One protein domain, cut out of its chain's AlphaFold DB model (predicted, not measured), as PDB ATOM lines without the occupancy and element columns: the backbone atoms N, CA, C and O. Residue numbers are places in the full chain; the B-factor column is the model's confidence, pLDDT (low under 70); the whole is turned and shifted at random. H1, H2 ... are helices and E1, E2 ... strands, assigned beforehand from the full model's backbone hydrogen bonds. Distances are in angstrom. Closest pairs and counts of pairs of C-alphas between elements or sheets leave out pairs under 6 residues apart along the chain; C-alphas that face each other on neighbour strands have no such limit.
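AT A GLANCE: This is residues 179 to 233 of the 347 residues of an uncharacterized protein of Neocallimastix californiae (UniProt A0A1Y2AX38). A small antiparallel sheet of three short strands, E1, E3 and E2 side by side, has one long helix, H1, packed slantwise over one of its faces, and the other face has no named helix on it. The order along the chain is E1, E2, E3, H1, so that the helix comes last; at the other end, residues 179 to 180 form a short antiparallel pairing with residues 185 to 186 of E1. The printed part has 55 residues, with one named helix and three named strands; the class is mixed, helices and strands, in two layers, a helix layer on one face of a sheet. It is compact, with a radius of gyration of the C-alphas of 10.5 A, and its C-alphas span 29 by 21 by 16 A.

HOW THE PARTS SIT: The sheet has E3, residues 205 to 208, as its inner strand, with E1, residues 185 to 188, and E2, residues 195 to 198, as its edge strands. E3 and E2 are a hairpin, antiparallel at 154 degrees between their directions, with N 197 and O 206 at 2.8 A and N 195 and O 208 at 2.9 A, both within hydrogen-bond range. E1 and E3 are antiparallel at 144 degrees; N 188 and O 207 are within hydrogen-bond range at 2.8 A. E1 and E2 are apart. H1, residues 217 to 233, is on the sheet at a height over the sheet of 9.4 A and lies over E3. On the local plane its line and that of E3 stand at 59 degrees, only just slantwise to the strands. The closest C-alphas of H1 and E3 are those of Cys 224 and Leu 206, 7.0 A apart; those of H1 and E1 are Gly 223 and Phe 187, 6.8 A apart. In H1 every O i to N i+4 pair is within hydrogen-bond range.

IN THESE COORDINATES: E3 begins with C-alpha 205 at (196.769, 128.479, 223.768) and measures 10.1 A from first to last C-alpha. E1 begins with C-alpha 185 at (184.716, 138.458, 222.744) and measures 10.0 A, and E2 measures 10.4 A. H1 measures 24.7 A and ends with C-alpha 233 at (202.272, 132.231, 207.141).

THE WHOLE: The two C-alphas farthest apart are those of Thr 213 and Lys 233, 32.0 A. The printed part runs from residue 179 to 233 and has no cut. The links E1 to E2, E2 to E3 and E3 to H1 are short, and there is no long link. The mean pLDDT of the printed part is 92.0, and no printed residue is under 70.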
ATOM      1  N   LYS A 179     188.043 138.885 216.792       93.81
ATOM      2  CA  LYS A 179     186.993 139.582 217.532       93.81
ATOM      3  C   LYS A 179     185.633 139.081 217.083       93.81
ATOM      4  O   LYS A 179     185.376 138.996 215.880       93.81
ATOM      5  N   ILE A 180     184.757 138.812 218.039       92.12
ATOM      6  CA  ILE A 180     183.349 138.512 217.797       92.12
ATOM      7  C   ILE A 180     182.550 139.724 218.250       92.12
ATOM      8  O   ILE A 180     182.294 139.895 219.439       92.12
ATOM      9  N   ASN A 181     182.167 140.575 217.298       89.19
ATOM     10  CA  ASN A 181     181.503 141.844 217.604       89.19
ATOM     11  C   ASN A 181     180.173 141.648 218.345       89.19
ATOM     12  O   ASN A 181     179.868 142.413 219.253       89.19
ATOM     13  N   ASP A 182     179.408 140.610 217.992       87.00
ATOM     14  CA  ASP A 182     178.074 140.374 218.559       87.00
ATOM     15  C   ASP A 182     178.121 139.869 220.011       87.00
ATOM     16  O   ASP A 182     177.185 140.105 220.772       87.00
ATOM     17  N   ALA A 183     179.215 139.206 220.395       86.00
ATOM     18  CA  ALA A 183     179.430 138.658 221.733       86.00
ATOM     19  C   ALA A 183     180.456 139.463 222.549       86.00
ATOM     20  O   ALA A 183     180.757 139.104 223.676       86.00
ATOM     21  N   ASN A 184     181.031 140.535 221.989       90.81
ATOM     22  CA  ASN A 184     182.103 141.308 222.622       90.81
ATOM     23  C   ASN A 184     183.259 140.424 223.157       90.81
ATOM     24  O   ASN A 184     183.789 140.655 224.244       90.81
ATOM     25  N   VAL A 185     183.632 139.389 222.394       93.94
ATOM     26  CA  VAL A 185     184.716 138.458 222.744       93.94
ATOM     27  C   VAL A 185     185.940 138.758 221.891       93.94
ATOM     28  O   VAL A 185     185.900 138.635 220.664       93.94
ATOM     29  N   ASP A 186     187.037 139.094 222.561       95.50
ATOM     30  CA  ASP A 186     188.360 139.266 221.973       95.50
ATOM     31  C   ASP A 186     189.223 138.048 222.323       95.50
ATOM     32  O   ASP A 186     189.366 137.706 223.497       95.50
ATOM     33  N   PHE A 187     189.788 137.384 221.315       96.38
ATOM     34  CA  PHE A 187     190.711 136.267 221.513       96.38
ATOM     35  C   PHE A 187     192.154 136.663 221.224       96.38
ATOM     36  O   PHE A 187     192.425 137.367 220.246       96.38
ATOM     37  N   TYR A 188     193.073 136.110 222.007       96.69
ATOM     38  CA  TYR A 188     194.510 136.369 221.983       96.69
ATOM     39  C   TYR A 188     195.283 135.061 221.788       96.69
ATOM     40  O   TYR A 188     194.782 133.977 222.088       96.69
ATOM     41  N   ASN A 189     196.487 135.146 221.220       95.56
ATOM     42  CA  ASN A 189     197.329 133.983 220.926       95.56
ATOM     43  C   ASN A 189     198.365 133.748 222.040       95.56
ATOM     44  O   ASN A 189     199.560 133.605 221.780       95.56
ATOM     45  N   ASP A 190     197.890 133.719 223.276       93.38
ATOM     46  CA  ASP A 190     198.686 133.489 224.477       93.38
ATOM     47  C   ASP A 190     197.851 132.728 225.526       93.38
ATOM     48  O   ASP A 190     196.743 132.269 225.239       93.38
ATOM     49  N   ASP A 191     198.392 132.570 226.731       93.38
ATOM     50  CA  ASP A 191     197.745 131.973 227.902       93.38
ATOM     51  C   ASP A 191     197.586 132.952 229.083       93.38
ATOM     52  O   ASP A 191     197.408 132.525 230.224       93.38
ATOM     53  N   CYS A 192     197.631 134.257 228.815       93.38
ATOM     54  CA  CYS A 192     197.660 135.307 229.829       93.38
ATOM     55  C   CYS A 192     196.299 135.804 230.313       93.38
ATOM     56  O   CYS A 192     196.212 136.422 231.376       93.38
ATOM     57  N   HIS A 193     195.264 135.633 229.499       93.38
ATOM     58  CA  HIS A 193     193.967 136.250 229.747       93.38
ATOM     59  C   HIS A 193     193.070 135.383 230.642       93.38
ATOM     60  O   HIS A 193     193.384 134.238 230.967       93.38
ATOM     61  N   THR A 194     191.943 135.955 231.071       92.06
ATOM     62  CA  THR A 194     191.059 135.392 232.112       92.06
ATOM     63  C   THR A 194     190.622 133.942 231.852       92.06
ATOM     64  O   THR A 194     190.534 133.139 232.785       92.06
ATOM     65  N   LEU A 195     190.338 133.593 230.596       93.94
ATOM     66  CA  LEU A 195     189.971 132.245 230.172       93.94
ATOM     67  C   LEU A 195     190.933 131.758 229.094       93.94
ATOM     68  O   LEU A 195     191.091 132.429 228.080       93.94
ATOM     69  N   THR A 196     191.495 130.560 229.270       95.19
ATOM     70  CA  THR A 196     192.419 129.945 228.304       95.19
ATOM     71  C   THR A 196     191.847 128.647 227.745       95.19
ATOM     72  O   THR A 196     191.463 127.733 228.476       95.19
ATOM     73  N   PHE A 197     191.825 128.555 226.420       95.75
ATOM     74  CA  PHE A 197     191.437 127.389 225.640       95.75
ATOM     75  C   PHE A 197     192.656 126.825 224.912       95.75
ATOM     76  O   PHE A 197     193.595 127.549 224.598       95.75
ATOM     77  N   TYR A 198     192.628 125.532 224.591       95.88
ATOM     78  CA  TYR A 198     193.690 124.895 223.813       95.88
ATOM     79  C   TYR A 198     193.145 124.364 222.495       95.88
ATOM     80  O   TYR A 198     192.199 123.569 222.453       95.88
ATOM     81  N   CYS A 199     193.765 124.796 221.403       95.62
ATOM     82  CA  CYS A 199     193.384 124.395 220.062       95.62
ATOM     83  C   CYS A 199     193.667 122.907 219.838       95.62
ATOM     84  O   CYS A 199     194.803 122.450 219.939       95.62
ATOM     85  N   LYS A 200     192.631 122.134 219.485       94.56
ATOM     86  CA  LYS A 200     192.730 120.669 219.341       94.56
ATOM     87  C   LYS A 200     193.757 120.212 218.301       94.56
ATOM     88  O   LYS A 200     194.301 119.124 218.434       94.56
ATOM     89  N   GLU A 201     193.990 121.011 217.262       91.88
ATOM     90  CA  GLU A 201     194.853 120.629 216.137       91.88
ATOM     91  C   GLU A 201     196.349 120.708 216.467       91.88
ATOM     92  O   GLU A 201     197.130 119.909 215.955       91.88
ATOM     93  N   ASN A 202     196.762 121.664 217.300       91.12
ATOM     94  CA  ASN A 202     198.177 121.986 217.512       91.12
ATOM     95  C   ASN A 202     198.553 122.256 218.979       91.12
ATOM     96  O   ASN A 202     199.722 122.513 219.261       91.12
ATOM     97  N   GLY A 203     197.591 122.192 219.902       94.25
ATOM     98  CA  GLY A 203     197.793 122.422 221.330       94.25
ATOM     99  C   GLY A 203     198.109 123.868 221.700       94.25
ATOM    100  O   GLY A 203     198.565 124.107 222.813       94.25
ATOM    101  N   GLN A 204     197.916 124.828 220.794       94.56
ATOM    102  CA  GLN A 204     198.241 126.218 221.091       94.56
ATOM    103  C   GLN A 204     197.207 126.877 221.990       94.56
ATOM    104  O   GLN A 204     196.015 126.575 221.853       94.56
ATOM    105  N   PRO A 205     197.664 127.759 222.895       94.94
ATOM    106  CA  PRO A 205     196.769 128.479 223.768       94.94
ATOM    107  C   PRO A 205     196.036 129.565 222.976       94.94
ATOM    108  O   PRO A 205     196.578 130.189 222.061       94.94
ATOM    109  N   LEU A 206     194.767 129.727 223.315       96.50
ATOM    110  CA  LEU A 206     193.881 130.765 222.832       96.50
ATOM    111  C   LEU A 206     193.169 131.316 224.058       96.50
ATOM    112  O   LEU A 206     192.357 130.610 224.655       96.50
ATOM    113  N   SER A 207     193.464 132.544 224.442       96.38
ATOM    114  CA  SER A 207     192.949 133.135 225.674       96.38
ATOM    115  C   SER A 207     191.988 134.297 225.384       96.38
ATOM    116  O   SER A 207     191.921 134.799 224.259       96.38
ATOM    117  N   THR A 208     191.166 134.686 226.359       95.94
ATOM    118  CA  THR A 208     190.217 135.805 226.254       95.94
ATOM    119  C   THR A 208     189.925 136.425 227.618       95.94
ATOM    120  O   THR A 208     189.869 135.722 228.629       95.94
ATOM    121  N   ASP A 209     189.705 137.741 227.634       93.56
ATOM    122  CA  ASP A 209     189.231 138.496 228.803       93.56
ATOM    123  C   ASP A 209     187.710 138.641 228.853       93.56
ATOM    124  O   ASP A 209     187.180 139.372 229.693       93.56
ATOM    125  N   SER A 210     186.981 137.968 227.956       91.00
ATOM    126  CA  SER A 210     185.527 138.028 228.006       91.00
ATOM    127  C   SER A 210     185.010 137.463 229.327       91.00
ATOM    128  O   SER A 210     185.353 136.358 229.748       91.00
ATOM    129  N   THR A 211     184.135 138.234 229.969       85.44
ATOM    130  CA  THR A 211     183.387 137.807 231.152       85.44
ATOM    131  C   THR A 211     182.222 136.883 230.800       85.44
ATOM    132  O   THR A 211     181.556 136.367 231.701       85.44
ATOM    133  N   ASP A 212     181.939 136.689 229.508       80.88
ATOM    134  CA  ASP A 212     180.848 135.834 229.073       80.88
ATOM    135  C   ASP A 212     181.180 134.371 229.342       80.88
ATOM    136  O   ASP A 212     182.099 133.770 228.791       80.88
ATOM    137  N   THR A 213     180.365 133.773 230.203       73.06
ATOM    138  CA  THR A 213     180.537 132.387 230.651       73.06
ATOM    139  C   THR A 213     180.207 131.357 229.571       73.06
ATOM    140  O   THR A 213     180.440 130.165 229.773       73.06
ATOM    141  N   TYR A 214     179.668 131.790 228.427       87.38
ATOM    142  CA  TYR A 214     179.252 130.906 227.347       87.38
ATOM    143  C   TYR A 214     179.844 131.326 226.003       87.38
ATOM    144  O   TYR A 214     179.191 131.964 225.184       87.38
ATOM    145  N   ILE A 215     181.085 130.909 225.774       92.62
ATOM    146  CA  ILE A 215     181.716 130.935 224.456       92.62
ATOM    147  C   ILE A 215     181.418 129.597 223.781       92.62
ATOM    148  O   ILE A 215     181.722 128.527 224.321       92.62
ATOM    149  N   SER A 216     180.805 129.631 222.602       94.94
ATOM    150  CA  SER A 216     180.436 128.407 221.899       94.94
ATOM    151  C   SER A 216     181.682 127.658 221.389       94.94
ATOM    152  O   SER A 216     182.690 128.264 221.011       94.94
ATOM    153  N   PRO A 217     181.634 126.315 221.292       94.81
ATOM    154  CA  PRO A 217     182.736 125.541 220.717       94.81
ATOM    155  C   PRO A 217     183.090 125.933 219.274       94.81
ATOM    156  O   PRO A 217     184.223 125.719 218.841       94.81
ATOM    157  N   GLU A 218     182.133 126.479 218.520       94.88
ATOM    158  CA  GLU A 218     182.349 126.949 217.151       94.88
ATOM    159  C   GLU A 218     183.219 128.210 217.113       94.88
ATOM    160  O   GLU A 218     184.143 128.297 216.304       94.88
ATOM    161  N   GLU A 219     182.992 129.143 218.035       94.81
ATOM    162  CA  GLU A 219     183.766 130.379 218.167       94.81
ATOM    163  C   GLU A 219     185.217 130.103 218.557       94.81
ATOM    164  O   GLU A 219     186.134 130.617 217.914       94.81
ATOM    165  N   ILE A 220     185.427 129.200 219.523       95.06
ATOM    166  CA  ILE A 220     186.765 128.722 219.905       95.06
ATOM    167  C   ILE A 220     187.460 128.094 218.690       95.06
ATOM    168  O   ILE A 220     188.624 128.378 218.405       95.06
ATOM    169  N   ASN A 221     186.744 127.266 217.924       95.69
ATOM    170  CA  ASN A 221     187.299 126.617 216.740       95.69
ATOM    171  C   ASN A 221     187.665 127.624 215.632       95.69
ATOM    172  O   ASN A 221     188.668 127.445 214.940       95.69
ATOM    173  N   ASN A 222     186.886 128.693 215.467       94.88
ATOM    174  CA  ASN A 222     187.185 129.762 214.514       94.88
ATOM    175  C   ASN A 222     188.417 130.573 214.936       94.88
ATOM    176  O   ASN A 222     189.292 130.806 214.097       94.88
ATOM    177  N   GLY A 223     188.546 130.904 216.226       94.50
ATOM    178  CA  GLY A 223     189.760 131.510 216.781       94.50
ATOM    179  C   GLY A 223     190.997 130.640 216.531       94.50
ATOM    180  O   GLY A 223     191.988 131.103 215.964       94.50
ATOM    181  N   CYS A 224     190.898 129.339 216.814       95.75
ATOM    182  CA  CYS A 224     191.981 128.381 216.584       95.75
ATOM    183  C   CYS A 224     192.424 128.269 215.119       95.75
ATOM    184  O   CYS A 224     193.620 128.200 214.835       95.75
ATOM    185  N   LYS A 225     191.495 128.304 214.155       95.81
ATOM    186  CA  LYS A 225     191.852 128.294 212.724       95.81
ATOM    187  C   LYS A 225     192.682 129.517 212.327       95.81
ATOM    188  O   LYS A 225     193.583 129.400 211.491       95.81
ATOM    189  N   LEU A 226     192.391 130.684 212.905       93.19
ATOM    190  CA  LEU A 226     193.126 131.920 212.627       93.19
ATOM    191  C   LEU A 226     194.534 131.892 213.226       93.19
ATOM    192  O   LEU A 226     195.481 132.257 212.523       93.19
ATOM    193  N   VAL A 227     194.683 131.370 214.450       90.12
ATOM    194  CA  VAL A 227     195.993 131.095 215.063       90.12
ATOM    195  C   VAL A 227     196.843 130.230 214.130       90.12
ATOM    196  O   VAL A 227     197.920 130.645 213.690       90.12
ATOM    197  N   THR A 228     196.328 129.059 213.742       89.25
ATOM    198  CA  THR A 228     197.046 128.103 212.887       89.25
ATOM    199  C   THR A 228     197.427 128.720 211.539       89.25
ATOM    200  O   THR A 228     198.542 128.526 211.046       89.25
ATOM    201  N   LYS A 229     196.534 129.521 210.938       91.38
ATOM    202  CA  LYS A 229     196.806 130.218 209.673       91.38
ATOM    203  C   LYS A 229     197.941 131.237 209.808       91.38
ATOM    204  O   LYS A 229     198.787 131.304 208.915       91.38
ATOM    205  N   LYS A 230     197.984 132.008 210.902       85.44
ATOM    206  CA  LYS A 230     199.034 133.010 211.156       85.44
ATOM    207  C   LYS A 230     200.414 132.355 211.272       85.44
ATOM    208  O   LYS A 230     201.368 132.837 210.669       85.44
ATOM    209  N   LEU A 231     200.500 131.207 211.941       83.06
ATOM    210  CA  LEU A 231     201.761 130.467 212.104       83.06
ATOM    211  C   LEU A 231     202.249 129.800 210.826       83.06
ATOM    212  O   LEU A 231     203.449 129.725 210.570       83.06
ATOM    213  N   ASN A 232     201.322 129.317 210.003       82.38
ATOM    214  CA  ASN A 232     201.680 128.755 208.707       82.38
ATOM    215  C   ASN A 232     202.168 129.835 207.732       82.38
ATOM    216  O   ASN A 232     202.985 129.529 206.865       82.38
ATOM    217  N   LYS A 233     201.716 131.091 207.882       79.69
ATOM    218  CA  LYS A 233     202.272 132.231 207.141       79.69
ATOM    219  C   LYS A 233     203.687 132.576 207.611       79.69
ATOM    220  O   LYS A 233     204.572 132.692 206.771       79.69
TER     221      LYS A 233